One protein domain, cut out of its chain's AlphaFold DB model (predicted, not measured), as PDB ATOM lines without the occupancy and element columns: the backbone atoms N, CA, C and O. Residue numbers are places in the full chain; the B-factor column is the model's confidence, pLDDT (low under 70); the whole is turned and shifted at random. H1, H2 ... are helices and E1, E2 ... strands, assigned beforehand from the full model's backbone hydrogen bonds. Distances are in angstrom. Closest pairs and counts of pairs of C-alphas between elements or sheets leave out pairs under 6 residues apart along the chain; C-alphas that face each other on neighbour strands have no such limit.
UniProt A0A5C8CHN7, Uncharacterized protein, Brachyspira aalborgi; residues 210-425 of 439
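What this domain is: This is residues 210 to 425 of the 439 residues of an uncharacterized protein of Brachyspira aalborgi (UniProt A0A5C8CHN7). The domain is a closed barrel of eight antiparallel strands, E3 to E9 and E11, with the longest helix, H1, packed slantwise on its outside. A small strand hairpin, E1 and E2, sits at one end of the longest axis beside H1 and E7, and a helical hairpin, H2 and H3, is toward the other end; E10 pairs onto E9 outside the ring. The 216 printed residues run E1 E2 H1 E3 E4 E5 E6 E7 H2 H3 E8 E9 E10 E11, a mixed class with under half of the residues in named elements. E3 to E7 and E8 to E10 are meanders, each strand the antiparallel neighbour of the one before. The whole is compact, with a radius of gyration of the C-alphas of 16.4 A and spans of 47 by 40 by 31 A.

How they stand to each other: Round the barrel run E3, residues 262 to 266, E4, 280 to 283, E5, 289 to 293, E6, 297 to 311, E7, 324 to 332, E8, 363 to 374, E9, 379 to 386, and E11, 416 to 420, and back to E3. Within hydrogen-bond range, in ring order, are N 265 and O 281, 2.8 A; N 282 and O 290, 2.9 A; N 291 and O 299, 2.8 A; N 303 and O 331, 2.8 A; N 330 and O 364, 2.8 A; N 369 and O 381, 2.8 A; N 380 and O 417, 2.9 A; and, closing the ring, N 264 and O 418, 2.9 A. E6 bends by 71 degrees at residue 308, and E8 by 69 degrees at residue 371. E10, residues 402 to 405, lies on the same side of E9 as E11, with N 404 and O 384 at 2.8 A. H1, residues 241 to 254, is on the barrel, outside it, at a height of 7.3 A over the sheet; it lies over E6, with the C-alphas of Thr 245 and Gly 307 closest at 3.7 A. E1, residues 212 to 216, and E2, 233 to 237, form an antiparallel hairpin, with N 213 and O 236 at 2.9 A. The closest C-alphas of E1 and E7 are those of Tyr 216 and Gly 325, 4.3 A apart. H3, residues 345 to 351, is on the barrel too, outside it, at a height of 7.6 A. It touches H2, residues 336 to 341, at a shallow tilt of 22 degrees, opposite ways, closest at the C-alphas of Ile 339 and Asn 348, 6.3 A. H2 is not on the barrel. In H1, H2 and H3 every O i to N i+4 pair is within hydrogen-bond range.

Where its parts are: E6 is 36.3 A from first to last C-alpha, E8 27.6 A, E7 24.5 A, E9 23.3 A and H1 19.4 A. E1 begins at C-alpha 212 (94.785, 38.865, 89.489), and E11 ends at C-alpha 420 (89.890, 68.047, 103.679).

The domain as a whole: The C-alphas farthest apart, of Asn 210 and Gly 295, are 51.0 A apart. The printed part has no cut. The links E1 to E2, E3 to E4, E6 to E7, H3 to E8 and E9 to E10 are long. Mean pLDDT of the printed part is 78.4; 52 residues are under 70, among them 221 to 231, 313 to 322 and 387 to 401.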
ATOM      1  N   ASN A 210      96.566  33.875  87.253       78.69
ATOM      2  CA  ASN A 210      96.751  33.652  88.692       78.69
ATOM      3  C   ASN A 210      97.309  34.871  89.451       78.69
ATOM      4  O   ASN A 210      97.328  34.855  90.678       78.69
ATOM      5  N   SER A 211      97.749  35.919  88.750       79.81
ATOM      6  CA  SER A 211      98.240  37.153  89.371       79.81
ATOM      7  C   SER A 211      97.124  38.134  89.746       79.81
ATOM      8  O   SER A 211      97.390  39.100  90.452       79.81
ATOM      9  N   TYR A 212      95.886  37.921  89.286       82.25
ATOM     10  CA  TYR A 212      94.785  38.865  89.489       82.25
ATOM     11  C   TYR A 212      94.055  38.647  90.813       82.25
ATOM     12  O   TYR A 212      93.627  37.536  91.119       82.25
ATOM     13  N   GLN A 213      93.828  39.739  91.543       82.88
ATOM     14  CA  GLN A 213      93.056  39.774  92.784       82.88
ATOM     15  C   GLN A 213      92.016  40.894  92.758       82.88
ATOM     16  O   GLN A 213      92.157  41.880  92.038       82.88
ATOM     17  N   ASN A 214      90.966  40.739  93.567       82.44
ATOM     18  CA  ASN A 214      90.005  41.805  93.838       82.44
ATOM     19  C   ASN A 214      90.486  42.593  95.062       82.44
ATOM     20  O   ASN A 214      90.324  42.128  96.191       82.44
ATOM     21  N   ILE A 215      91.072  43.766  94.841       84.00
ATOM     22  CA  ILE A 215      91.600  44.621  95.908       84.00
ATOM     23  C   ILE A 215      90.544  45.626  96.369       84.00
ATOM     24  O   ILE A 215      89.829  46.204  95.555       84.00
ATOM     25  N   TYR A 216      90.440  45.838  97.676       84.06
ATOM     26  CA  TYR A 216      89.558  46.838  98.268       84.06
ATOM     27  C   TYR A 216      90.195  48.233  98.211       84.06
ATOM     28  O   TYR A 216      91.312  48.425  98.698       84.06
ATOM     29  N   ALA A 217      89.484  49.189  97.612       83.38
ATOM     30  CA  ALA A 217      89.925  50.572  97.422       83.38
ATOM     31  C   ALA A 217      88.720  51.544  97.519       83.38
ATOM     32  O   ALA A 217      88.228  52.038  96.502       83.38
ATOM     33  N   PRO A 218      88.189  51.782  98.734       79.69
ATOM     34  CA  PRO A 218      86.905  52.459  98.962       79.69
ATOM     35  C   PRO A 218      86.843  53.938  98.630       79.69
ATOM     36  O   PRO A 218      85.743  54.460  98.485       79.69
ATOM     37  N   PHE A 219      87.985  54.605  98.517       81.44
ATOM     38  CA  PHE A 219      88.023  56.058  98.351       81.44
ATOM     39  C   PHE A 219      88.600  56.497  97.007       81.44
ATOM     40  O   PHE A 219      89.027  57.634  96.840       81.44
ATOM     41  N   VAL A 220      88.670  55.579  96.045       77.50
ATOM     42  CA  VAL A 220      89.133  55.902  94.695       77.50
ATOM     43  C   VAL A 220      88.168  56.902  94.066       77.50
ATOM     44  O   VAL A 220      86.964  56.658  93.995       77.50
ATOM     45  N   ASN A 221      88.708  58.025  93.592       66.19
ATOM     46  CA  ASN A 221      87.967  58.969  92.764       66.19
ATOM     47  C   ASN A 221      87.598  58.310  91.427       66.19
ATOM     48  O   ASN A 221      88.410  58.265  90.501       66.19
ATOM     49  N   TRP A 222      86.374  57.793  91.340       61.16
ATOM     50  CA  TRP A 222      85.781  57.352  90.085       61.16
ATOM     51  C   TRP A 222      85.157  58.555  89.379       61.16
ATOM     52  O   TRP A 222      84.296  59.224  89.954       61.16
ATOM     53  N   ALA A 223      85.571  58.807  88.132       52.75
ATOM     54  CA  ALA A 223      85.000  59.862  87.288       52.75
ATOM     55  C   ALA A 223      83.475  59.705  87.119       52.75
ATOM     56  O   ALA A 223      82.753  60.690  86.995       52.75
ATOM     57  N   ASP A 224      82.989  58.465  87.196       46.50
ATOM     58  CA  ASP A 224      81.579  58.116  87.240       46.50
ATOM     59  C   ASP A 224      81.290  57.265  88.488       46.50
ATOM     60  O   ASP A 224      81.710  56.111  88.594       46.50
ATOM     61  N   LYS A 225      80.545  57.834  89.444       47.38
ATOM     62  CA  LYS A 225      80.152  57.153  90.689       47.38
ATOM     63  C   LYS A 225      79.209  55.962  90.451       47.38
ATOM     64  O   LYS A 225      79.077  55.127  91.340       47.38
ATOM     65  N   SER A 226      78.580  55.849  89.276       42.16
ATOM     66  CA  SER A 226      77.770  54.682  88.893       42.16
ATOM     67  C   SER A 226      78.611  53.482  88.438       42.16
ATOM     68  O   SER A 226      78.100  52.365  88.382       42.16
ATOM     69  N   GLN A 227      79.908  53.694  88.176       42.53
ATOM     70  CA  GLN A 227      80.882  52.640  87.870       42.53
ATOM     71  C   GLN A 227      81.634  52.137  89.100       42.53
ATOM     72  O   GLN A 227      82.516  51.290  88.965       42.53
ATOM     73  N   VAL A 228      81.290  52.629  90.295       49.62
ATOM     74  CA  VAL A 228      81.771  52.054  91.550       49.62
ATOM     75  C   VAL A 228      81.317  50.591  91.570       49.62
ATOM     76  O   VAL A 228      80.112  50.338  91.626       49.62
ATOM     77  N   PRO A 229      82.237  49.609  91.509       53.84
ATOM     78  CA  PRO A 229      81.857  48.211  91.642       53.84
ATOM     79  C   PRO A 229      81.113  48.054  92.967       53.84
ATOM     80  O   PRO A 229      81.531  48.655  93.957       53.84
ATOM     81  N   GLU A 230      80.065  47.231  93.001       49.59
ATOM     82  CA  GLU A 230      79.086  47.077  94.101       49.59
ATOM     83  C   GLU A 230      79.699  46.816  95.507       49.59
ATOM     84  O   GLU A 230      78.999  46.798  96.512       49.59
ATOM     85  N   ALA A 231      81.025  46.659  95.612       60.34
ATOM     86  CA  ALA A 231      81.769  46.471  96.853       60.34
ATOM     87  C   ALA A 231      83.073  47.293  96.984       60.34
ATOM     88  O   ALA A 231      83.916  46.923  97.805       60.34
ATOM     89  N   ASN A 232      83.298  48.358  96.199       72.69
ATOM     90  CA  ASN A 232      84.567  49.114  96.200       72.69
ATOM     91  C   ASN A 232      85.808  48.229  95.943       72.69
ATOM     92  O   ASN A 232      86.877  48.416  96.532       72.69
ATOM     93  N   LYS A 233      85.642  47.203  95.101       76.19
ATOM     94  CA  LYS A 233      86.680  46.219  94.780       76.19
ATOM     95  C   LYS A 233      87.101  46.344  93.326       76.19
ATOM     96  O   LYS A 233      86.253  46.313  92.443       76.19
ATOM     97  N   ILE A 234      88.403  46.424  93.089       79.12
ATOM     98  CA  ILE A 234      88.997  46.554  91.758       79.12
ATOM     99  C   ILE A 234      89.738  45.262  91.438       79.12
ATOM    100  O   ILE A 234      90.562  44.808  92.232       79.12
ATOM    101  N   ARG A 235      89.449  44.654  90.283       81.25
ATOM    102  CA  ARG A 235      90.201  43.490  89.806       81.25
ATOM    103  C   ARG A 235      91.479  43.962  89.122       81.25
ATOM    104  O   ARG A 235      91.406  44.627  88.096       81.25
ATOM    105  N   VAL A 236      92.635  43.602  89.666       80.25
ATOM    106  CA  VAL A 236      93.948  44.025  89.153       80.25
ATOM    107  C   VAL A 236      94.982  42.924  89.364       80.25
ATOM    108  O   VAL A 236      94.856  42.126  90.295       80.25
ATOM    109  N   SER A 237      95.991  42.856  88.495       84.25
ATOM    110  CA  SER A 237      97.147  41.996  88.736       84.25
ATOM    111  C   SER A 237      98.002  42.565  89.867       84.25
ATOM    112  O   SER A 237      98.329  43.748  89.866       84.25
ATOM    113  N   LEU A 238      98.430  41.713  90.798       83.50
ATOM    114  CA  LEU A 238      99.407  42.070  91.830       83.50
ATOM    115  C   LEU A 238     100.779  42.454  91.244       83.50
ATOM    116  O   LEU A 238     101.592  43.053  91.939       83.50
ATOM    117  N   GLN A 239     101.038  42.104  89.978       83.75
ATOM    118  CA  GLN A 239     102.260  42.449  89.245       83.75
ATOM    119  C   GLN A 239     102.147  43.792  88.503       83.75
ATOM    120  O   GLN A 239     103.163  44.338  88.077       83.75
ATOM    121  N   ASP A 240     100.940  44.346  88.361       82.31
ATOM    122  CA  ASP A 240     100.700  45.620  87.684       82.31
ATOM    123  C   ASP A 240     100.910  46.799  88.647       82.31
ATOM    124  O   ASP A 240      99.967  47.408  89.166       82.31
ATOM    125  N   THR A 241     102.178  47.112  88.923       84.56
ATOM    126  CA  THR A 241     102.536  48.186  89.859       84.56
ATOM    127  C   THR A 241     102.092  49.565  89.382       84.56
ATOM    128  O   THR A 241     101.849  50.437  90.215       84.56
ATOM    129  N   ASP A 242     101.937  49.776  88.076       82.44
ATOM    130  CA  ASP A 242     101.502  51.054  87.508       82.44
ATOM    131  C   ASP A 242     100.015  51.293  87.773       82.44
ATOM    132  O   ASP A 242      99.624  52.372  88.232       82.44
ATOM    133  N   THR A 243      99.178  50.277  87.552       82.44
ATOM    134  CA  THR A 243      97.751  50.354  87.883       82.44
ATOM    135  C   THR A 243      97.549  50.458  89.392       82.44
ATOM    136  O   THR A 243      96.791  51.318  89.842       82.44
ATOM    137  N   LEU A 244      98.273  49.675  90.199       86.69
ATOM    138  CA  LEU A 244      98.230  49.789  91.664       86.69
ATOM    139  C   LEU A 244      98.641  51.191  92.142       86.69
ATOM    140  O   LEU A 244      97.988  51.766  93.013       86.69
ATOM    141  N   THR A 245      99.678  51.778  91.542       88.56
ATOM    142  CA  THR A 245     100.118  53.152  91.831       88.56
ATOM    143  C   THR A 245      99.012  54.161  91.560       88.56
ATOM    144  O   THR A 245      98.691  54.960  92.441       88.56
ATOM    145  N   LYS A 246      98.365  54.082  90.393       85.88
ATOM    146  CA  LYS A 246      97.248  54.969  90.039       85.88
ATOM    147  C   LYS A 246      96.072  54.820  91.001       85.88
ATOM    148  O   LYS A 246      95.501  55.825  91.413       85.88
ATOM    149  N   ILE A 247      95.725  53.589  91.389       86.75
ATOM    150  CA  ILE A 247      94.632  53.326  92.338       86.75
ATOM    151  C   ILE A 247      94.947  53.951  93.700       86.75
ATOM    152  O   ILE A 247      94.101  54.645  94.260       86.75
ATOM    153  N   TRP A 248      96.162  53.756  94.226       91.69
ATOM    154  CA  TRP A 248      96.571  54.357  95.498       91.69
ATOM    155  C   TRP A 248      96.520  55.888  95.451       91.69
ATOM    156  O   TRP A 248      95.929  56.517  96.328       91.69
ATOM    157  N   GLN A 249      97.081  56.486  94.398       87.69
ATOM    158  CA  GLN A 249      97.060  57.934  94.192       87.69
ATOM    159  C   GLN A 249      95.627  58.468  94.136       87.69
ATOM    160  O   GLN A 249      95.290  59.401  94.861       87.69
ATOM    161  N   LYS A 250      94.752  57.823  93.358       84.50
ATOM    162  CA  LYS A 250      93.331  58.182  93.270       84.50
ATOM    163  C   LYS A 250      92.581  57.996  94.576       84.50
ATOM    164  O   LYS A 250      91.603  58.701  94.798       84.50
ATOM    165  N   GLN A 251      93.017  57.074  95.426       86.38
ATOM    166  CA  GLN A 251      92.442  56.908  96.751       86.38
ATOM    167  C   GLN A 251      92.811  58.069  97.682       86.38
ATOM    168  O   GLN A 251      91.962  58.549  98.423       86.38
ATOM    169  N   ILE A 252      94.057  58.547  97.626       87.06
ATOM    170  CA  ILE A 252      94.487  59.737  98.375       87.06
ATOM    171  C   ILE A 252      93.800  60.998  97.837       87.06
ATOM    172  O   ILE A 252      93.319  61.819  98.617       87.06
ATOM    173  N   GLU A 253      93.719  61.138  96.512       80.69
ATOM    174  CA  GLU A 253      93.078  62.273  95.840       80.69
ATOM    175  C   GLU A 253      91.554  62.283  95.935       80.69
ATOM    176  O   GLU A 253      90.963  63.341  95.760       80.69
ATOM    177  N   GLY A 254      90.915  61.128  96.117       66.69
ATOM    178  CA  GLY A 254      89.459  61.042  96.121       66.69
ATOM    179  C   GLY A 254      88.832  61.532  97.411       66.69
ATOM    180  O   GLY A 254      87.678  61.947  97.396       66.69
ATOM    181  N   GLY A 255      89.560  61.497  98.528       65.75
ATOM    182  CA  GLY A 255      88.930  61.757  99.816       65.75
ATOM    183  C   GLY A 255      87.767  60.788 100.067       65.75
ATOM    184  O   GLY A 255      87.548  59.826  99.333       65.75
ATOM    185  N   LYS A 256      86.992  61.008 101.126       66.38
ATOM    186  CA  LYS A 256      85.930  60.061 101.499       66.38
ATOM    187  C   LYS A 256      84.819  59.958 100.445       66.38
ATOM    188  O   LYS A 256      84.401  58.853 100.110       66.38
ATOM    189  N   ASP A 257      84.331  61.103  99.973       66.44
ATOM    190  CA  ASP A 257      83.089  61.194  99.197       66.44
ATOM    191  C   ASP A 257      83.328  61.553  97.728       66.44
ATOM    192  O   ASP A 257      82.368  61.773  96.978       66.44
ATOM    193  N   ASN A 258      84.592  61.614  97.293       62.59
ATOM    194  CA  ASN A 258      84.951  62.110  95.972       62.59
ATOM    195  C   ASN A 258      84.297  63.469  95.677       62.59
ATOM    196  O   ASN A 258      83.627  63.669  94.663       62.59
ATOM    197  N   ASP A 259      84.407  64.369  96.649       62.94
ATOM    198  CA  ASP A 259      83.817  65.706  96.687       62.94
ATOM    199  C   ASP A 259      84.866  66.793  96.402       62.94
ATOM    200  O   ASP A 259      84.713  67.943  96.799       62.94
ATOM    201  N   GLY A 260      85.957  66.421  95.723       64.56
ATOM    202  CA  GLY A 260      87.103  67.292  95.467       64.56
ATOM    203  C   GLY A 260      88.079  67.384  96.639       64.56
ATOM    204  O   GLY A 260      89.175  67.906  96.457       64.56
ATOM    205  N   LYS A 261      87.733  66.836  97.810       74.44
ATOM    206  CA  LYS A 261      88.631  66.719  98.960       74.44
ATOM    207  C   LYS A 261      89.705  65.657  98.745       74.44
ATOM    208  O   LYS A 261      89.553  64.747  97.941       74.44
ATOM    209  N   ARG A 262      90.784  65.749  99.517       82.00
ATOM    210  CA  ARG A 262      91.891  64.778  99.549       82.00
ATOM    211  C   ARG A 262      92.212  64.394 100.978       82.00
ATOM    212  O   ARG A 262      91.928  65.141 101.916       82.00
ATOM    213  N   PHE A 263      92.837  63.239 101.133       88.50
ATOM    214  CA  PHE A 263      93.295  62.780 102.430       88.50
ATOM    215  C   PHE A 263      94.588  63.467 102.874       88.50
ATOM    216  O   PHE A 263      95.563  63.533 102.129       88.50
ATOM    217  N   ILE A 264      94.613  63.877 104.137       91.50
ATOM    218  CA  ILE A 264      95.825  64.150 104.919       91.50
ATOM    219  C   ILE A 264      95.861  63.204 106.118       91.50
ATOM    220  O   ILE A 264      94.870  62.532 106.405       91.50
ATOM    221  N   ILE A 265      96.966  63.188 106.856       93.62
ATOM    222  CA  ILE A 265      97.054  62.500 108.143       93.62
ATOM    223  C   ILE A 265      97.177  63.546 109.246       93.62
ATOM    224  O   ILE A 265      98.192  64.235 109.335       93.62
ATOM    225  N   ARG A 266      96.173  63.673 110.113       89.88
ATOM    226  CA  ARG A 266      96.303  64.530 111.297       89.88
ATOM    227  C   ARG A 266      97.271  63.892 112.297       89.88
ATOM    228  O   ARG A 266      97.253  62.675 112.494       89.88
ATOM    229  N   ASP A 267      98.126  64.717 112.893       88.75
ATOM    230  CA  ASP A 267      99.013  64.335 114.000       88.75
ATOM    231  C   ASP A 267      98.172  63.861 115.205       88.75
ATOM    232  O   ASP A 267      97.066  64.361 115.407       88.75
ATOM    233  N   ALA A 268      98.665  62.918 116.014       85.88
ATOM    234  CA  ALA A 268      97.916  62.404 117.166       85.88
ATOM    235  C   ALA A 268      97.571  63.471 118.217       85.88
ATOM    236  O   ALA A 268      96.565  63.330 118.906       85.88
ATOM    237  N   ASN A 269      98.364  64.540 118.328       85.06
ATOM    238  CA  ASN A 269      98.067  65.653 119.238       85.06
ATOM    239  C   ASN A 269      97.182  66.733 118.602       85.06
ATOM    240  O   ASN A 269      96.804  67.708 119.260       85.06
ATOM    241  N   ASN A 270      96.863  66.603 117.318       85.25
ATOM    242  CA  ASN A 270      96.000  67.547 116.648       85.25
ATOM    243  C   ASN A 270      94.543  67.216 116.971       85.25
ATOM    244  O   ASN A 270      93.934  66.401 116.290       85.25
ATOM    245  N   ASN A 271      93.981  67.907 117.962       81.94
ATOM    246  CA  ASN A 271      92.569  67.821 118.358       81.94
ATOM    247  C   ASN A 271      91.726  68.994 117.823       81.94
ATOM    248  O   ASN A 271      90.642  69.269 118.335       81.94
ATOM    249  N   GLN A 272      92.228  69.726 116.824       82.88
ATOM    250  CA  GLN A 272      91.516  70.871 116.259       82.88
ATOM    251  C   GLN A 272      90.259  70.425 115.508       82.88
ATOM    252  O   GLN A 272      90.251  69.373 114.867       82.88
ATOM    253  N   ARG A 273      89.207  71.251 115.541       83.12
ATOM    254  CA  ARG A 273      88.007  71.023 114.721       83.12
ATOM    255  C   ARG A 273      88.352  71.022 113.231       83.12
ATOM    256  O   ARG A 273      87.882  70.158 112.506       83.12
ATOM    257  N   GLU A 274      89.193  71.968 112.820       83.56
ATOM    258  CA  GLU A 274      89.759  72.035 111.474       83.56
ATOM    259  C   GLU A 274      91.155  71.400 111.484       83.56
ATOM    260  O   GLU A 274      92.082  72.008 112.028       83.56
ATOM    261  N   PRO A 275      91.354  70.203 110.901       82.19
ATOM    262  CA  PRO A 275      92.618  69.472 111.008       82.19
ATOM    263  C   PRO A 275      93.831  70.262 110.502       82.19
ATOM    264  O   PRO A 275      94.933  70.118 111.022       82.19
ATOM    265  N   VAL A 276      93.639  71.132 109.511       80.88
ATOM    266  CA  VAL A 276      94.718  71.909 108.883       80.88
ATOM    267  C   VAL A 276      95.254  73.053 109.750       80.88
ATOM    268  O   VAL A 276      96.281  73.638 109.415       80.88
ATOM    269  N   THR A 277      94.597  73.391 110.864       83.12
ATOM    270  CA  THR A 277      95.063  74.465 111.761       83.12
ATOM    271  C   THR A 277      96.086  73.979 112.789       83.12
ATOM    272  O   THR A 277      96.807  74.796 113.359       83.12
ATOM    273  N   GLY A 278      96.180  72.664 113.010       85.56
ATOM    274  CA  GLY A 278      97.196  72.027 113.849       85.56
ATOM    275  C   GLY A 278      98.394  71.504 113.049       85.56
ATOM    276  O   GLY A 278      98.606  71.871 111.896       85.56
ATOM    277  N   SER A 279      99.185  70.618 113.658       87.50
ATOM    278  CA  SER A 279     100.199  69.843 112.931       87.50
ATOM    279  C   SER A 279      99.566  68.658 112.197       87.50
ATOM    280  O   SER A 279      98.634  68.022 112.698       87.50
ATOM    281  N   TYR A 280     100.069  68.340 111.011       90.50
ATOM    282  CA  TYR A 280      99.551  67.256 110.173       90.50
ATOM    283  C   TYR A 280     100.596  66.823 109.145       90.50
ATOM    284  O   TYR A 280     101.608  67.484 108.942       90.50
ATOM    285  N   TYR A 281     100.343  65.710 108.474       92.44
ATOM    286  CA  TYR A 281     101.132  65.220 107.356       92.44
ATOM    287  C   TYR A 281     100.283  65.290 106.095       92.44
ATOM    288  O   TYR A 281      99.131  64.858 106.099       92.44
ATOM    289  N   PHE A 282     100.845  65.811 105.015       89.38
ATOM    290  CA  PHE A 282     100.179  65.908 103.721       89.38
ATOM    291  C   PHE A 282     100.964  65.169 102.642       89.38
ATOM    292  O   PHE A 282     102.140  64.842 102.823       89.38
ATOM    293  N   PHE A 283     100.293  64.909 101.521       89.19
ATOM    294  CA  PHE A 283     100.887  64.310 100.332       89.19
ATOM    295  C   PHE A 283     101.219  65.418  99.329       89.19
ATOM    296  O   PHE A 283     100.328  66.171  98.931       89.19
ATOM    297  N   ASP A 284     102.492  65.555  98.950       84.50
ATOM    298  CA  ASP A 284     102.910  66.537  97.943       84.50
ATOM    299  C   ASP A 284     102.488  66.115  96.518       84.50
ATOM    300  O   ASP A 284     101.853  65.081  96.308       84.50
ATOM    301  N   LYS A 285     102.859  66.904  95.501       82.62
ATOM    302  CA  LYS A 285     102.549  66.601  94.088       82.62
ATOM    303  C   LYS A 285     103.111  65.263  93.583       82.62
ATOM    304  O   LYS A 285     102.623  64.734  92.593       82.62
ATOM    305  N   ASN A 286     104.138  64.739  94.249       84.50
ATOM    306  CA  ASN A 286     104.758  63.448  93.963       84.50
ATOM    307  C   ASN A 286     104.258  62.358  94.927       84.50
ATOM    308  O   ASN A 286     104.815  61.264  94.955       84.50
ATOM    309  N   PHE A 287     103.219  62.653  95.715       88.19
ATOM    310  CA  PHE A 287     102.663  61.816  96.772       88.19
ATOM    311  C   PHE A 287     103.631  61.524  97.920       88.19
ATOM    312  O   PHE A 287     103.369  60.636  98.724       88.19
ATOM    313  N   ASN A 288     104.723  62.278  98.058       92.81
ATOM    314  CA  ASN A 288     105.593  62.158  99.221       92.81
ATOM    315  C   ASN A 288     104.873  62.633 100.480       92.81
ATOM    316  O   ASN A 288     104.075  63.567 100.426       92.81
ATOM    317  N   ILE A 289     105.217  62.052 101.626       93.62
ATOM    318  CA  ILE A 289     104.650  62.461 102.910       93.62
ATOM    319  C   ILE A 289     105.519  63.564 103.497       93.62
ATOM    320  O   ILE A 289     106.703  63.360 103.791       93.62
ATOM    321  N   VAL A 290     104.903  64.723 103.695       89.81
ATOM    322  CA  VAL A 290     105.523  65.913 104.269       89.81
ATOM    323  C   VAL A 290     104.815  66.243 105.574       89.81
ATOM    324  O   VAL A 290     103.596  66.380 105.612       89.81
ATOM    325  N   TYR A 291     105.578  66.362 106.655       90.56
ATOM    326  CA  TYR A 291     105.078  66.798 107.948       90.56
ATOM    327  C   TYR A 291     105.031  68.324 107.998       90.56
ATOM    328  O   TYR A 291     106.068  68.973 107.894       90.56
ATOM    329  N   TYR A 292     103.848  68.901 108.163       87.38
ATOM    330  CA  TYR A 292     103.670  70.299 108.525       87.38
ATOM    331  C   TYR A 292     103.543  70.419 110.041       87.38
ATOM    332  O   TYR A 292     102.606  69.903 110.657       87.38
ATOM    333  N   ARG A 293     104.481  71.150 110.640       83.88
ATOM    334  CA  ARG A 293     104.463  71.469 112.060       83.88
ATOM    335  C   ARG A 293     103.993  72.900 112.247       83.88
ATOM    336  O   ARG A 293     104.638  73.846 111.781       83.88
ATOM    337  N   GLN A 294     102.907  73.053 112.999       81.94
ATOM    338  CA  GLN A 294     102.344  74.360 113.318       81.94
ATOM    339  C   GLN A 294     103.431  75.286 113.896       81.94
ATOM    340  O   GLN A 294     104.118  74.939 114.860       81.94
ATOM    341  N   GLY A 295     103.622  76.447 113.264       78.25
ATOM    342  CA  GLY A 295     104.601  77.457 113.683       78.25
ATOM    343  C   GLY A 295     106.078  77.092 113.467       78.25
ATOM    344  O   GLY A 295     106.947  77.800 113.971       78.25
ATOM    345  N   LYS A 296     106.391  75.993 112.764       80.06
ATOM    346  CA  LYS A 296     107.777  75.550 112.497       80.06
ATOM    347  C   LYS A 296     108.068  75.222 111.028       80.06
ATOM    348  O   LYS A 296     109.241  75.132 110.675       80.06
ATOM    349  N   GLY A 297     107.040  75.077 110.193       80.38
ATOM    350  CA  GLY A 297     107.178  74.820 108.758       80.38
ATOM    351  C   GLY A 297     107.074  73.338 108.398       80.38
ATOM    352  O   GLY A 297     106.523  72.538 109.161       80.38
ATOM    353  N   SER A 298     107.583  72.983 107.218       84.25
ATOM    354  CA  SER A 298     107.400  71.664 106.609       84.25
ATOM    355  C   SER A 298     108.684  70.831 106.581       84.25
ATOM    356  O   SER A 298     109.783  71.355 106.433       84.25
ATOM    357  N   LEU A 299     108.540  69.511 106.692       85.62
ATOM    358  CA  LEU A 299     109.637  68.546 106.656       85.62
ATOM    359  C   LEU A 299     109.240  67.334 105.812       85.62
ATOM    360  O   LEU A 299     108.287  66.630 106.140       85.62
ATOM    361  N   LEU A 300     109.984  67.048 104.743       89.62
ATOM    362  CA  LEU A 300     109.829  65.795 104.004       89.62
ATOM    363  C   LEU A 300     110.238  64.627 104.910       89.62
ATOM    364  O   LEU A 300     111.379  64.579 105.370       89.62
ATOM    365  N   VAL A 301     109.325  63.685 105.152       90.12
ATOM    366  CA  VAL A 301     109.573  62.545 106.050       90.12
ATOM    367  C   VAL A 301     109.630  61.212 105.310       90.12
ATOM    368  O   VAL A 301     110.380  60.320 105.719       90.12
ATOM    369  N   ARG A 302     108.903  61.071 104.192       92.81
ATOM    370  CA  ARG A 302     108.917  59.849 103.374       92.81
ATOM    371  C   ARG A 302     108.728  60.132 101.891       92.81
ATOM    372  O   ARG A 302     107.875  60.938 101.531       92.81
ATOM    373  N   LYS A 303     109.466  59.420 101.039       94.50
ATOM    374  CA  LYS A 303     109.294  59.435  99.584       94.50
ATOM    375  C   LYS A 303     108.334  58.345  99.143       94.50
ATOM    376  O   LYS A 303     108.427  57.222  99.629       94.50
ATOM    377  N   PHE A 304     107.423  58.667  98.237       95.19
ATOM    378  CA  PHE A 304     106.562  57.663  97.624       95.19
ATOM    379  C   PHE A 304     107.344  56.865  96.576       95.19
ATOM    380  O   PHE A 304     108.067  57.445  95.771       95.19
ATOM    381  N   ILE A 305     107.201  55.539  96.604       94.25
ATOM    382  CA  ILE A 305     107.885  54.632  95.675       94.25
ATOM    383  C   ILE A 305     106.905  54.082  94.641       94.25
ATOM    384  O   ILE A 305     107.152  54.199  93.444       94.25
ATOM    385  N   LYS A 306     105.805  53.470  95.099       91.62
ATOM    386  CA  LYS A 306     104.758  52.881  94.248       91.62
ATOM    387  C   LYS A 306     103.525  52.485  95.051       91.62
ATOM    388  O   LYS A 306     103.583  52.364  96.274       91.62
ATOM    389  N   GLY A 307     102.417  52.231  94.363       92.00
ATOM    390  CA  GLY A 307     101.278  51.511  94.927       92.00
ATOM    391  C   GLY A 307     101.537  50.006  94.985       92.00
ATOM    392  O   GLY A 307     102.277  49.453  94.174       92.00
ATOM    393  N   THR A 308     100.918  49.342  95.955       91.06
ATOM    394  CA  THR A 308     100.952  47.885  96.110       91.06
ATOM    395  C   THR A 308      99.624  47.377  96.666       91.06
ATOM    396  O   THR A 308      98.792  48.163  97.123       91.06
ATOM    397  N   ALA A 309      99.422  46.064  96.646       87.50
ATOM    398  CA  ALA A 309      98.321  45.421  97.345       87.50
ATOM    399  C   ALA A 309      98.843  44.683  98.581       87.50
ATOM    400  O   ALA A 309      99.900  44.054  98.554       87.50
ATOM    401  N   ILE A 310      98.073  44.730  99.662       82.44
ATOM    402  CA  ILE A 310      98.367  44.016 100.902       82.44
ATOM    403  C   ILE A 310      97.309  42.944 101.147       82.44
ATOM    404  O   ILE A 310      96.116  43.180 100.953       82.44
ATOM    405  N   ASN A 311      97.756  41.768 101.586       81.75
ATOM    406  CA  ASN A 311      96.881  40.687 102.020       81.75
ATOM    407  C   ASN A 311      96.701  40.749 103.543       81.75
ATOM    408  O   ASN A 311      97.655  40.552 104.296       81.75
ATOM    409  N   TYR A 312      95.476  40.982 104.006       74.38
ATOM    410  CA  TYR A 312      95.156  41.105 105.430       74.38
ATOM    411  C   TYR A 312      94.910  39.759 106.134       74.38
ATOM    412  O   TYR A 312      94.721  39.730 107.352       74.38
ATOM    413  N   LYS A 313      94.902  38.628 105.413       67.44
ATOM    414  CA  LYS A 313      94.520  37.301 105.936       67.44
ATOM    415  C   LYS A 313      95.333  36.861 107.152       67.44
ATOM    416  O   LYS A 313      94.764  36.286 108.076       67.44
ATOM    417  N   ASN A 314      96.625  37.185 107.170       55.56
ATOM    418  CA  ASN A 314      97.577  36.742 108.194       55.56
ATOM    419  C   ASN A 314      98.042  37.874 109.121       55.56
ATOM    420  O   ASN A 314      99.027  37.731 109.840       55.56
ATOM    421  N   ILE A 315      97.348  39.013 109.093       62.59
ATOM    422  CA  ILE A 315      97.701  40.191 109.873       62.59
ATOM    423  C   ILE A 315      96.798  40.243 111.112       62.59
ATOM    424  O   ILE A 315      95.597  40.494 111.012       62.59
ATOM    425  N   ASN A 316      97.379  40.016 112.295       51.66
ATOM    426  CA  ASN A 316      96.691  40.007 113.598       51.66
ATOM    427  C   ASN A 316      96.383  41.419 114.143       51.66
ATOM    428  O   ASN A 316      96.579  41.701 115.322       51.66
ATOM    429  N   SER A 317      95.885  42.319 113.298       52.34
ATOM    430  CA  SER A 317      95.346  43.613 113.723       52.34
ATOM    431  C   SER A 317      93.937  43.762 113.165       52.34
ATOM    432  O   SER A 317      93.734  43.523 111.977       52.34
ATOM    433  N   THR A 318      92.988  44.124 114.027       54.22
ATOM    434  CA  THR A 318      91.613  44.592 113.751       54.22
ATOM    435  C   THR A 318      91.460  45.110 112.318       54.22
ATOM    436  O   THR A 318      91.962  46.173 111.951       54.22
ATOM    437  N   LYS A 319      90.868  44.237 111.499       55.94
ATOM    438  CA  LYS A 319      90.963  44.183 110.038       55.94
ATOM    439  C   LYS A 319      89.941  45.108 109.376       55.94
ATOM    440  O   LYS A 319      88.820  45.171 109.882       55.94
ATOM    441  N   PRO A 320      90.187  45.684 108.185       52.94
ATOM    442  CA  PRO A 320      89.089  45.801 107.233       52.94
ATOM    443  C   PRO A 320      88.617  44.374 106.887       52.94
ATOM    444  O   PRO A 320      89.440  43.479 106.717       52.94
ATOM    445  N   ASN A 321      87.306  44.124 106.800       55.22
ATOM    446  CA  ASN A 321      86.696  42.796 106.559       55.22
ATOM    447  C   ASN A 321      86.981  42.198 105.152       55.22
ATOM    448  O   ASN A 321      86.168  41.462 104.596       55.22
ATOM    449  N   THR A 322      88.115  42.529 104.537       62.19
ATOM    450  CA  THR A 322      88.494  42.202 103.158       62.19
ATOM    451  C   THR A 322      89.840  41.484 103.118       62.19
ATOM    452  O   THR A 322      90.739  41.826 103.877       62.19
ATOM    453  N   GLU A 323      90.004  40.511 102.216       74.00
ATOM    454  CA  GLU A 323      91.252  39.734 102.101       74.00
ATOM    455  C   GLU A 323      92.405  40.559 101.509       74.00
ATOM    456  O   GLU A 323      93.521  40.476 102.013       74.00
ATOM    457  N   TRP A 324      92.134  41.413 100.516       83.06
ATOM    458  CA  TRP A 324      93.133  42.256  99.851       83.06
ATOM    459  C   TRP A 324      92.728  43.731  99.850       83.06
ATOM    460  O   TRP A 324      91.571  44.043  99.569       83.06
ATOM    461  N   GLY A 325      93.675  44.638 100.098       85.25
ATOM    462  CA  GLY A 325      93.471  46.089 100.000       85.25
ATOM    463  C   GLY A 325      94.610  46.808  99.293       85.25
ATOM    464  O   GLY A 325      95.701  46.262  99.146       85.25
ATOM    465  N   ILE A 326      94.342  48.033  98.846       90.50
ATOM    466  CA  ILE A 326      95.350  48.906  98.236       90.50
ATOM    467  C   ILE A 326      96.194  49.629  99.301       90.50
ATOM    468  O   ILE A 326      95.690  50.037 100.350       90.50
ATOM    469  N   ALA A 327      97.477  49.831  99.009       92.12
ATOM    470  CA  ALA A 327      98.424  50.517  99.875       92.12
ATOM    471  C   ALA A 327      99.475  51.310  99.079       92.12
ATOM    472  O   ALA A 327      99.677  51.071  97.888       92.12
ATOM    473  N   GLY A 328     100.180  52.221  99.751       94.94
ATOM    474  CA  GLY A 328     101.344  52.915  99.194       94.94
ATOM    475  C   GLY A 328     102.642  52.454  99.849       94.94
ATOM    476  O   GLY A 328     102.698  52.312 101.068       94.94
ATOM    477  N   VAL A 329     103.689  52.241  99.055       93.75
ATOM    478  CA  VAL A 329     105.049  51.947  99.524       93.75
ATOM    479  C   VAL A 329     105.823  53.253  99.653       93.75
ATOM    480  O   VAL A 329     105.888  54.039  98.705       93.75
ATOM    481  N   TYR A 330     106.429  53.458 100.817       94.12
ATOM    482  CA  TYR A 330     107.126  54.685 101.170       94.12
ATOM    483  C   TYR A 330     108.523  54.412 101.714       94.12
ATOM    484  O   TYR A 330     108.695  53.546 102.566       94.12
ATOM    485  N   GLU A 331     109.496  55.203 101.277       91.31
ATOM    486  CA  GLU A 331     110.873  55.179 101.763       91.31
ATOM    487  C   GLU A 331     111.115  56.301 102.780       91.31
ATOM    488  O   GLU A 331     110.872  57.477 102.508       91.31
ATOM    489  N   THR A 332     111.637  55.958 103.952       88.81
ATOM    490  CA  THR A 332     112.023  56.919 104.985       88.81
ATOM    491  C   THR A 332     113.251  57.732 104.574       88.81
ATOM    492  O   THR A 332     114.320  57.172 104.320       88.81
ATOM    493  N   VAL A 333     113.134  59.066 104.586       90.31
ATOM    494  CA  VAL A 333     114.230  59.970 104.174       90.31
ATOM    495  C   VAL A 333     115.113  60.445 105.327       90.31
ATOM    496  O   VAL A 333     116.209  60.947 105.087       90.31
ATOM    497  N   LEU A 334     114.640  60.322 106.568       87.06
ATOM    498  CA  LEU A 334     115.351  60.771 107.764       87.06
ATOM    499  C   LEU A 334     116.052  59.591 108.439       87.06
ATOM    500  O   LEU A 334     115.513  58.491 108.515       87.06
ATOM    501  N   SER A 335     117.265  59.807 108.936       86.81
ATOM    502  CA  SER A 335     117.917  58.848 109.828       86.81
ATOM    503  C   SER A 335     117.308  58.918 111.229       86.81
ATOM    504  O   SER A 335     116.699  59.923 111.603       86.81
ATOM    505  N   LYS A 336     117.535  57.874 112.034       86.44
ATOM    506  CA  LYS A 336     117.102  57.841 113.438       86.44
ATOM    507  C   LYS A 336     117.612  59.063 114.209       86.44
ATOM    508  O   LYS A 336     116.822  59.733 114.856       86.44
ATOM    509  N   LYS A 337     118.892  59.420 114.031       87.00
ATOM    510  CA  LYS A 337     119.499  60.613 114.644       87.00
ATOM    511  C   LYS A 337     118.781  61.901 114.250       87.00
ATOM    512  O   LYS A 337     118.493  62.715 115.112       87.00
ATOM    513  N   GLU A 338     118.474  62.085 112.969       87.94
ATOM    514  CA  GLU A 338     117.788  63.297 112.508       87.94
ATOM    515  C   GLU A 338     116.380  63.415 113.088       87.94
ATOM    516  O   GLU A 338     115.931  64.519 113.374       87.94
ATOM    517  N   ILE A 339     115.694  62.290 113.292       85.50
ATOM    518  CA  ILE A 339     114.395  62.247 113.967       85.50
ATOM    519  C   ILE A 339     114.557  62.615 115.450       85.50
ATOM    520  O   ILE A 339     113.876  63.523 115.919       85.50
ATOM    521  N   THR A 340     115.512  62.001 116.160       85.44
ATOM    522  CA  THR A 340     115.804  62.319 117.570       85.44
ATOM    523  C   THR A 340     116.188  63.788 117.762       85.44
ATOM    524  O   THR A 340     115.686  64.440 118.672       85.44
ATOM    525  N   ASP A 341     117.033  64.333 116.882       85.94
ATOM    526  CA  ASP A 341     117.512  65.719 116.944       85.94
ATOM    527  C   ASP A 341     116.373  66.737 116.724       85.94
ATOM    528  O   ASP A 341     116.463  67.876 117.182       85.94
ATOM    529  N   ASN A 342     115.272  66.338 116.071       80.62
ATOM    530  CA  ASN A 342     114.063  67.164 115.972       80.62
ATOM    531  C   ASN A 342     113.271  67.242 117.296       80.62
ATOM    532  O   ASN A 342     112.396  68.104 117.421       80.62
ATOM    533  N   ASN A 343     113.592  66.374 118.267       78.06
ATOM    534  CA  ASN A 343     113.086  66.340 119.642       78.06
ATOM    535  C   ASN A 343     111.565  66.534 119.741       78.06
ATOM    536  O   ASN A 343     111.071  67.476 120.368       78.06
ATOM    537  N   PHE A 344     110.815  65.687 119.034       81.12
ATOM    538  CA  PHE A 344     109.368  65.808 118.957       81.12
ATOM    539  C   PHE A 344     108.689  64.437 118.906       81.12
ATOM    540  O   PHE A 344     108.783  63.715 117.912       81.12
ATOM    541  N   ASP A 345     107.969  64.103 119.977       82.50
ATOM    542  CA  ASP A 345     107.428  62.761 120.218       82.50
ATOM    543  C   ASP A 345     106.514  62.263 119.102       82.50
ATOM    544  O   ASP A 345     106.584  61.101 118.715       82.50
ATOM    545  N   GLN A 346     105.695  63.141 118.524       85.44
ATOM    546  CA  GLN A 346     104.760  62.725 117.482       85.44
ATOM    547  C   GLN A 346     105.482  62.385 116.169       85.44
ATOM    548  O   GLN A 346     105.176  61.385 115.521       85.44
ATOM    549  N   LEU A 347     106.547  63.112 115.824       87.62
ATOM    550  CA  LEU A 347     107.401  62.691 114.711       87.62
ATOM    551  C   LEU A 347     108.072  61.344 115.025       87.62
ATOM    552  O   LEU A 347     108.072  60.459 114.172       87.62
ATOM    553  N   ASN A 348     108.575  61.144 116.249       86.56
ATOM    554  CA  ASN A 348     109.193  59.875 116.656       86.56
ATOM    555  C   ASN A 348     108.221  58.690 116.505       86.56
ATOM    556  O   ASN A 348     108.598  57.644 115.968       86.56
ATOM    557  N   ILE A 349     106.964  58.865 116.924       87.50
ATOM    558  CA  ILE A 349     105.911  57.844 116.846       87.50
ATOM    559  C   ILE A 349     105.533  57.548 115.390       87.50
ATOM    560  O   ILE A 349     105.521  56.385 114.982       87.50
ATOM    561  N   PHE A 350     105.266  58.579 114.582       90.00
ATOM    562  CA  PHE A 350     104.891  58.401 113.176       90.00
ATOM    563  C   PHE A 350     105.994  57.701 112.370       90.00
ATOM    564  O   PHE A 350     105.730  56.827 111.532       90.00
ATOM    565  N   MET A 351     107.248  58.052 112.654       87.31
ATOM    566  CA  MET A 351     108.405  57.447 112.007       87.31
ATOM    567  C   MET A 351     108.701  56.030 112.513       87.31
ATOM    568  O   MET A 351     109.381  55.286 111.817       87.31
ATOM    569  N   GLY A 352     108.148  55.620 113.660       80.94
ATOM    570  CA  GLY A 352     108.448  54.325 114.269       80.94
ATOM    571  C   GLY A 352     109.876  54.262 114.801       80.94
ATOM    572  O   GLY A 352     110.534  53.241 114.641       80.94
ATOM    573  N   HIS A 353     110.365  55.358 115.395       78.81
ATOM    574  CA  HIS A 353     111.757  55.564 115.819       78.81
ATOM    575  C   HIS A 353     112.394  54.352 116.523       78.81
ATOM    576  O   HIS A 353     113.557  54.028 116.268       78.81
ATOM    577  N   GLU A 354     111.644  53.666 117.386       73.25
ATOM    578  CA  GLU A 354     112.135  52.490 118.112       73.25
ATOM    579  C   GLU A 354     112.434  51.301 117.193       73.25
ATOM    580  O   GLU A 354     113.475  50.664 117.340       73.25
ATOM    581  N   ASP A 355     111.595  51.083 116.181       70.50
ATOM    582  CA  ASP A 355     111.699  49.985 115.212       70.50
ATOM    583  C   ASP A 355     112.564  50.346 113.986       70.50
ATOM    584  O   ASP A 355     112.842  49.510 113.118       70.50
ATOM    585  N   MET A 356     112.995  51.606 113.890       74.38
ATOM    586  CA  MET A 356     113.818  52.095 112.792       74.38
ATOM    587  C   MET A 356     115.280  51.659 112.907       74.38
ATOM    588  O   MET A 356     115.902  51.670 113.971       74.38
ATOM    589  N   SER A 357     115.881  51.387 111.750       71.88
ATOM    590  CA  SER A 357     117.330  51.255 111.626       71.88
ATOM    591  C   SER A 357     117.979  52.622 111.837       71.88
ATOM    592  O   SER A 357     117.382  53.651 111.521       71.88
ATOM    593  N   GLY A 358     119.239  52.659 112.279       73.25
ATOM    594  CA  GLY A 358     119.975  53.923 112.428       73.25
ATOM    595  C   GLY A 358     120.139  54.725 111.124       73.25
ATOM    596  O   GLY A 358     120.468  55.907 111.157       73.25
ATOM    597  N   THR A 359     119.892  54.099 109.975       77.31
ATOM    598  CA  THR A 359     120.113  54.638 108.627       77.31
ATOM    599  C   THR A 359     118.815  54.992 107.897       77.31
ATOM    600  O   THR A 359     117.766  54.415 108.176       77.31
ATOM    601  N   ARG A 360     118.918  55.882 106.902       84.12
ATOM    602  CA  ARG A 360     117.845  56.216 105.947       84.12
ATOM    603  C   ARG A 360     117.481  55.021 105.045       84.12
ATOM    604  O   ARG A 360     118.206  54.024 105.007       84.12
ATOM    605  N   GLY A 361     116.395  55.158 104.286       83.38
ATOM    606  CA  GLY A 361     116.049  54.257 103.183       83.38
ATOM    607  C   GLY A 361     115.205  53.046 103.569       83.38
ATOM    608  O   GLY A 361     115.242  52.020 102.894       83.38
ATOM    609  N   GLN A 362     114.487  53.122 104.691       85.19
ATOM    610  CA  GLN A 362     113.589  52.046 105.104       85.19
ATOM    611  C   GLN A 362     112.255  52.134 104.361       85.19
ATOM    612  O   GLN A 362     111.627  53.187 104.358       85.19
ATOM    613  N   LEU A 363     111.826  51.030 103.760       87.56
ATOM    614  CA  LEU A 363     110.548  50.849 103.098       87.56
ATOM    615  C   LEU A 363     109.477  50.414 104.097       87.56
ATOM    616  O   LEU A 363     109.647  49.441 104.832       87.56
ATOM    617  N   GLU A 364     108.349  51.114 104.069       88.06
ATOM    618  CA  GLU A 364     107.147  50.766 104.819       88.06
ATOM    619  C   GLU A 364     105.908  50.938 103.940       88.06
ATOM    620  O   GLU A 364     105.865  51.769 103.031       88.06
ATOM    621  N   ILE A 365     104.886  50.141 104.221       89.75
ATOM    622  CA  ILE A 365     103.617  50.155 103.501       89.75
ATOM    623  C   ILE A 365     102.604  50.920 104.339       89.75
ATOM    624  O   ILE A 365     102.321  50.522 105.464       89.75
ATOM    625  N   LEU A 366     102.036  51.984 103.789       93.62
ATOM    626  CA  LEU A 366     100.979  52.773 104.410       93.62
ATOM    627  C   LEU A 366      99.612  52.338 103.881       93.62
ATOM    628  O   LEU A 366      99.400  52.283 102.669       93.62
ATOM    629  N   THR A 367      98.664  52.117 104.788       91.19
ATOM    630  CA  THR A 367      97.257  51.863 104.450       91.19
ATOM    631  C   THR A 367      96.320  52.814 105.177       91.19
ATOM    632  O   THR A 367      96.554  53.130 106.347       91.19
ATOM    633  N   ILE A 368      95.202  53.148 104.530       89.56
ATOM    634  CA  ILE A 368      94.018  53.703 105.194       89.56
ATOM    635  C   ILE A 368      93.256  52.536 105.837       89.56
ATOM    636  O   ILE A 368      92.659  51.715 105.143       89.56
ATOM    637  N   ASN A 369      93.310  52.426 107.160       86.00
ATOM    638  CA  ASN A 369      92.683  51.341 107.902       86.00
ATOM    639  C   ASN A 369      91.223  51.686 108.230       86.00
ATOM    640  O   ASN A 369      90.934  52.345 109.227       86.00
ATOM    641  N   THR A 370      90.296  51.211 107.397       82.00
ATOM    642  CA  THR A 370      88.856  51.487 107.540       82.00
ATOM    643  C   THR A 370      88.179  50.745 108.694       82.00
ATOM    644  O   THR A 370      87.034  51.053 109.010       82.00
ATOM    645  N   ALA A 371      88.869  49.802 109.345       78.25
ATOM    646  CA  ALA A 371      88.387  49.157 110.570       78.25
ATOM    647  C   ALA A 371      88.361  50.119 111.761       78.25
ATOM    648  O   ALA A 371      87.576  49.952 112.691       78.25
ATOM    649  N   TYR A 372      89.251  51.110 111.725       79.44
ATOM    650  CA  TYR A 372      89.317  52.194 112.686       79.44
ATOM    651  C   TYR A 372      88.687  53.412 112.044       79.44
ATOM    652  O   TYR A 372      89.338  54.122 111.282       79.44
ATOM    653  N   SER A 373      87.411  53.625 112.324       81.06
ATOM    654  CA  SER A 373      86.701  54.812 111.890       81.06
ATOM    655  C   SER A 373      86.361  55.695 113.082       81.06
ATOM    656  O   SER A 373      86.078  55.218 114.183       81.06
ATOM    657  N   PHE A 374      86.416  57.003 112.863       80.12
ATOM    658  CA  PHE A 374      86.114  58.015 113.871       80.12
ATOM    659  C   PHE A 374      85.135  59.034 113.294       80.12
ATOM    660  O   PHE A 374      84.885  59.046 112.083       80.12
ATOM    661  N   ASP A 375      84.554  59.851 114.175       76.94
ATOM    662  CA  ASP A 375      83.685  60.975 113.824       76.94
ATOM    663  C   ASP A 375      82.638  60.590 112.765       76.94
ATOM    664  O   ASP A 375      82.583  61.139 111.667       76.94
ATOM    665  N   ASN A 376      81.826  59.572 113.071       73.12
ATOM    666  CA  ASN A 376      80.785  59.035 112.184       73.12
ATOM    667  C   ASN A 376      81.301  58.572 110.806       73.12
ATOM    668  O   ASN A 376      80.675  58.822 109.776       73.12
ATOM    669  N   ASN A 377      82.427  57.851 110.782       73.81
ATOM    670  CA  ASN A 377      83.070  57.330 109.570       73.81
ATOM    671  C   ASN A 377      83.634  58.408 108.637       73.81
ATOM    672  O   ASN A 377      83.702  58.179 107.426       73.81
ATOM    673  N   THR A 378      84.013  59.571 109.167       77.69
ATOM    674  CA  THR A 378      84.639  60.645 108.376       77.69
ATOM    675  C   THR A 378      86.163  60.630 108.444       77.69
ATOM    676  O   THR A 378      86.817  61.076 107.500       77.69
ATOM    677  N   GLU A 379      86.725  60.037 109.497       88.00
ATOM    678  CA  GLU A 379      88.164  59.843 109.662       88.00
ATOM    679  C   GLU A 379      88.498  58.352 109.774       88.00
ATOM    680  O   GLU A 379      87.693  57.563 110.281       88.00
ATOM    681  N   PHE A 380      89.694  57.967 109.327       88.44
ATOM    682  CA  PHE A 380      90.108  56.563 109.237       88.44
ATOM    683  C   PHE A 380      91.485  56.316 109.846       88.44
ATOM    684  O   PHE A 380      92.321  57.215 109.918       88.44
ATOM    685  N   GLY A 381      91.749  55.083 110.262       89.31
ATOM    686  CA  GLY A 381      93.001  54.726 110.905       89.31
ATOM    687  C   GLY A 381      94.207  54.770 109.966       89.31
ATOM    688  O   GLY A 381      94.099  54.562 108.760       89.31
ATOM    689  N   VAL A 382      95.381  54.985 110.544       92.00
ATOM    690  CA  VAL A 382      96.684  54.992 109.883       92.00
ATOM    691  C   VAL A 382      97.435  53.748 110.331       92.00
ATOM    692  O   VAL A 382      97.605  53.497 111.525       92.00
ATOM    693  N   SER A 383      97.884  52.930 109.386       88.44
ATOM    694  CA  SER A 383      98.687  51.746 109.700       88.44
ATOM    695  C   SER A 383      99.884  51.647 108.769       88.44
ATOM    696  O   SER A 383      99.749  51.840 107.559       88.44
ATOM    697  N   PHE A 384     101.039  51.345 109.361       88.75
ATOM    698  CA  PHE A 384     102.262  51.009 108.650       88.75
ATOM    699  C   PHE A 384     102.578  49.524 108.799       88.75
ATOM    700  O   PHE A 384     102.493  48.968 109.894       88.75
ATOM    701  N   TYR A 385     102.997  48.904 107.703       84.19
ATOM    702  CA  TYR A 385     103.496  47.536 107.674       84.19
ATOM    703  C   TYR A 385     104.950  47.520 107.226       84.19
ATOM    704  O   TYR A 385     105.333  48.248 106.310       84.19
ATOM    705  N   TYR A 386     105.748  46.671 107.863       77.31
ATOM    706  CA  TYR A 386     107.181  46.555 107.606       77.31
ATOM    707  C   TYR A 386     107.643  45.094 107.681       77.31
ATOM    708  O   TYR A 386     106.971  44.225 108.250       77.31
ATOM    709  N   THR A 387     108.777  44.808 107.044       65.25
ATOM    710  CA  THR A 387     109.374  43.466 106.928       65.25
ATOM    711  C   THR A 387     110.486  43.273 107.974       65.25
ATOM    712  O   THR A 387     110.624  44.075 108.889       65.25
ATOM    713  N   LYS A 388     111.238  42.160 107.940       55.31
ATOM    714  CA  LYS A 388     112.414  41.963 108.823       55.31
ATOM    715  C   LYS A 388     113.627  42.756 108.322       55.31
ATOM    716  O   LYS A 388     114.374  43.315 109.117       55.31
ATOM    717  N   ASP A 389     113.787  42.779 107.001       60.50
ATOM    718  CA  ASP A 389     114.744  43.604 106.282       60.50
ATOM    719  C   ASP A 389     113.971  44.754 105.650       60.50
ATOM    720  O   ASP A 389     113.535  44.655 104.501       60.50
ATOM    721  N   ASN A 390     113.812  45.851 106.395       60.38
ATOM    722  CA  ASN A 390     113.037  47.042 106.009       60.38
ATOM    723  C   ASN A 390     113.570  47.746 104.742       60.38
ATOM    724  O   ASN A 390     113.287  48.911 104.538       60.38
ATOM    725  N   ARG A 391     114.410  47.113 103.923       58.59
ATOM    726  CA  ARG A 391     114.926  47.620 102.646       58.59
ATOM    727  C   ARG A 391     114.563  46.722 101.459       58.59
ATOM    728  O   ARG A 391     114.841  47.092 100.326       58.59
ATOM    729  N   ALA A 392     113.990  45.544 101.705       58.06
ATOM    730  CA  ALA A 392     113.543  44.633 100.660       58.06
ATOM    731  C   ALA A 392     112.082  44.909 100.285       58.06
ATOM    732  O   ALA A 392     111.270  45.285 101.133       58.06
ATOM    733  N   GLU A 393     111.750  44.693  99.013       60.28
ATOM    734  CA  GLU A 393     110.386  44.839  98.517       60.28
ATOM    735  C   GLU A 393     109.431  43.826  99.171       60.28
ATOM    736  O   GLU A 393     109.813  42.711  99.544       60.28
ATOM    737  N   TYR A 394     108.174  44.242  99.296       61.25
ATOM    738  CA  TYR A 394     107.076  43.393  99.717       61.25
ATOM    739  C   TYR A 394     106.673  42.404  98.623       61.25
ATOM    740  O   TYR A 394     106.285  42.807  97.529       61.25
ATOM    741  N   THR A 395     106.709  41.115  98.941       63.28
ATOM    742  CA  THR A 395     106.243  40.038  98.060       63.28
ATOM    743  C   THR A 395     105.579  38.951  98.901       63.28
ATOM    744  O   THR A 395     105.748  38.921 100.119       63.28
ATOM    745  N   ASP A 396     104.889  37.997  98.274       60.53
ATOM    746  CA  ASP A 396     104.375  36.813  98.986       60.53
ATOM    747  C   ASP A 396     105.496  36.021  99.694       60.53
ATOM    748  O   ASP A 396     105.264  35.356 100.702       60.53
ATOM    749  N   GLN A 397     106.728  36.118  99.186       58.16
ATOM    750  CA  GLN A 397     107.928  35.491  99.748       58.16
ATOM    751  C   GLN A 397     108.562  36.332 100.875       58.16
ATOM    752  O   GLN A 397     109.416  35.830 101.605       58.16
ATOM    753  N   ASN A 398     108.137  37.590 101.035       63.88
ATOM    754  CA  ASN A 398     108.560  38.526 102.077       63.88
ATOM    755  C   ASN A 398     107.333  39.242 102.699       63.88
ATOM    756  O   ASN A 398     107.150  40.447 102.488       63.88
ATOM    757  N   PRO A 399     106.464  38.506 103.427       61.75
ATOM    758  CA  PRO A 399     105.217  39.035 103.983       61.75
ATOM    759  C   PRO A 399     105.470  40.068 105.099       61.75
ATOM    760  O   PRO A 399     106.581  40.139 105.641       61.75
ATOM    761  N   PRO A 400     104.460  40.864 105.509       63.59
ATOM    762  CA  PRO A 400     104.660  41.892 106.512       63.59
ATOM    763  C   PRO A 400     104.845  41.197 107.862       63.59
ATOM    764  O   PRO A 400     104.063  40.322 108.234       63.59
ATOM    765  N   ARG A 401     105.903  41.560 108.588       66.69
ATOM    766  CA  ARG A 401     106.274  40.908 109.851       66.69
ATOM    767  C   ARG A 401     105.635  41.591 111.057       66.69
ATOM    768  O   ARG A 401     105.355  40.926 112.051       66.69
ATOM    769  N   GLY A 402     105.432  42.903 110.974       71.19
ATOM    770  CA  GLY A 402     104.864  43.724 112.037       71.19
ATOM    771  C   GLY A 402     103.885  44.757 111.493       71.19
ATOM    772  O   GLY A 402     103.932  45.131 110.317       71.19
ATOM    773  N   VAL A 403     102.992  45.203 112.373       79.12
ATOM    774  CA  VAL A 403     102.038  46.279 112.106       79.12
ATOM    775  C   VAL A 403     102.260  47.362 113.141       79.12
ATOM    776  O   VAL A 403     102.089  47.122 114.335       79.12
ATOM    777  N   ARG A 404     102.577  48.568 112.681       83.31
ATOM    778  CA  ARG A 404     102.510  49.770 113.504       83.31
ATOM    779  C   ARG A 404     101.176  50.450 113.232       83.31
ATOM    780  O   ARG A 404     101.019  51.186 112.258       83.31
ATOM    781  N   ASN A 405     100.193  50.154 114.076       84.12
ATOM    782  CA  ASN A 405      98.907  50.840 114.054       84.12
ATOM    783  C   ASN A 405      99.040  52.156 114.825       84.12
ATOM    784  O   ASN A 405      99.375  52.151 116.004       84.12
ATOM    785  N   LEU A 406      98.790  53.279 114.158       87.44
ATOM    786  CA  LEU A 406      98.925  54.615 114.734       87.44
ATOM    787  C   LEU A 406      97.577  55.197 115.206       87.44
ATOM    788  O   LEU A 406      97.505  56.379 115.521       87.44
ATOM    789  N   SER A 407      96.518  54.385 115.273       83.19
ATOM    790  CA  SER A 407      95.151  54.836 115.604       83.19
ATOM    791  C   SER A 407      94.460  54.000 116.685       83.19
ATOM    792  O   SER A 407      93.282  54.190 116.970       83.19
ATOM    793  N   TRP A 408      95.160  53.027 117.267       69.88
ATOM    794  CA  TRP A 408      94.578  52.021 118.161       69.88
ATOM    795  C   TRP A 408      94.357  52.485 119.610       69.88
ATOM    796  O   TRP A 408      93.634  51.812 120.343       69.88
ATOM    797  N   GLN A 409      94.942  53.614 120.028       67.50
ATOM    798  CA  GLN A 409      94.799  54.166 121.380       67.50
ATOM    799  C   GLN A 409      94.387  55.641 121.318       67.50
ATOM    800  O   GLN A 409      95.250  56.519 121.366       67.50
ATOM    801  N   PRO A 410      93.076  55.940 121.264       60.59
ATOM    802  CA  PRO A 410      92.572  57.299 121.070       60.59
ATOM    803  C   PRO A 410      93.085  58.343 122.076       60.59
ATOM    804  O   PRO A 410      93.116  59.525 121.750       60.59
ATOM    805  N   TRP A 411      93.489  57.910 123.276       59.44
ATOM    806  CA  TRP A 411      94.005  58.747 124.367       59.44
ATOM    807  C   TRP A 411      95.534  58.938 124.375       59.44
ATOM    808  O   TRP A 411      96.034  59.673 125.221       59.44
ATOM    809  N   TYR A 412      96.284  58.264 123.494       63.53
ATOM    810  CA  TYR A 412      97.756  58.309 123.484       63.53
ATOM    811  C   TYR A 412      98.342  58.439 122.071       63.53
ATOM    812  O   TYR A 412      99.169  59.312 121.824       63.53
ATOM    813  N   VAL A 413      97.883  57.617 121.123       72.75
ATOM    814  CA  VAL A 413      98.345  57.605 119.727       72.75
ATOM    815  C   VAL A 413      97.127  57.493 118.812       72.75
ATOM    816  O   VAL A 413      96.511  56.430 118.700       72.75
ATOM    817  N   ASN A 414      96.765  58.615 118.185       85.12
ATOM    818  CA  ASN A 414      95.521  58.755 117.433       85.12
ATOM    819  C   ASN A 414      95.705  59.525 116.116       85.12
ATOM    820  O   ASN A 414      95.047  60.531 115.857       85.12
ATOM    821  N   TYR A 415      96.639  59.062 115.289       92.00
ATOM    822  CA  TYR A 415      96.794  59.550 113.922       92.00
ATOM    823  C   TYR A 415      95.605  59.104 113.095       92.00
ATOM    824  O   TYR A 415      95.163  57.962 113.218       92.00
ATOM    825  N   LYS A 416      95.109  59.970 112.217       92.19
ATOM    826  CA  LYS A 416      93.947  59.637 111.395       92.19
ATOM    827  C   LYS A 416      94.066  60.228 110.010       92.19
ATOM    828  O   LYS A 416      94.488  61.373 109.856       92.19
ATOM    829  N   PHE A 417      93.648  59.460 109.018       92.94
ATOM    830  CA  PHE A 417      93.331  59.981 107.705       92.94
ATOM    831  C   PHE A 417      92.069  60.830 107.782       92.94
ATOM    832  O   PHE A 417      91.035  60.349 108.243       92.94
ATOM    833  N   VAL A 418      92.152  62.067 107.302       90.00
ATOM    834  CA  VAL A 418      91.022  62.999 107.247       90.00
ATOM    835  C   VAL A 418      90.911  63.586 105.851       90.00
ATOM    836  O   VAL A 418      91.918  63.965 105.257       90.00
ATOM    837  N   SER A 419      89.687  63.643 105.333       86.31
ATOM    838  CA  SER A 419      89.374  64.238 104.035       86.31
ATOM    839  C   SER A 419      89.126  65.737 104.204       86.31
ATOM    840  O   SER A 419      88.213  66.132 104.925       86.31
ATOM    841  N   VAL A 420      89.916  66.575 103.543       78.50
ATOM    842  CA  VAL A 420      89.890  68.047 103.679       78.50
ATOM    843  C   VAL A 420      89.785  68.710 102.294       78.50
ATOM    844  O   VAL A 420      90.056  68.050 101.298       78.50
ATOM    845  N   ASP A 421      89.420  69.990 102.190       74.19
ATOM    846  CA  ASP A 421      89.316  70.706 100.897       74.19
ATOM    847  C   ASP A 421      90.683  71.192 100.362       74.19
ATOM    848  O   ASP A 421      91.403  71.863 101.108       74.19
ATOM    849  N   PRO A 422      91.038  70.921  99.084       61.72
ATOM    850  CA  PRO A 422      92.266  71.409  98.466       61.72
ATOM    851  C   PRO A 422      92.421  72.910  98.337       61.72
ATOM    852  O   PRO A 422      93.558  73.373  98.317       61.72
ATOM    853  N   TYR A 423      91.335  73.675  98.263       51.53
ATOM    854  CA  TYR A 423      91.409  75.134  98.181       51.53
ATOM    855  C   TYR A 423      91.942  75.774  99.469       51.53
ATOM    856  O   TYR A 423      92.378  76.922  99.445       51.53
ATOM    857  N   LEU A 424      91.985  75.026 100.578       50.12
ATOM    858  CA  LEU A 424      92.676  75.427 101.804       50.12
ATOM    859  C   LEU A 424      94.177  75.071 101.791       50.12
ATOM    860  O   LEU A 424      94.853  75.304 102.794       50.12
ATOM    861  N   TRP A 425      94.723  74.493 100.709       52.78
ATOM    862  CA  TRP A 425      96.101  73.990 100.679       52.78
ATOM    863  C   TRP A 425      97.063  74.810  99.829       52.78
ATOM    864  O   TRP A 425      96.839  75.124  98.664       52.78
TER     865      TRP A 425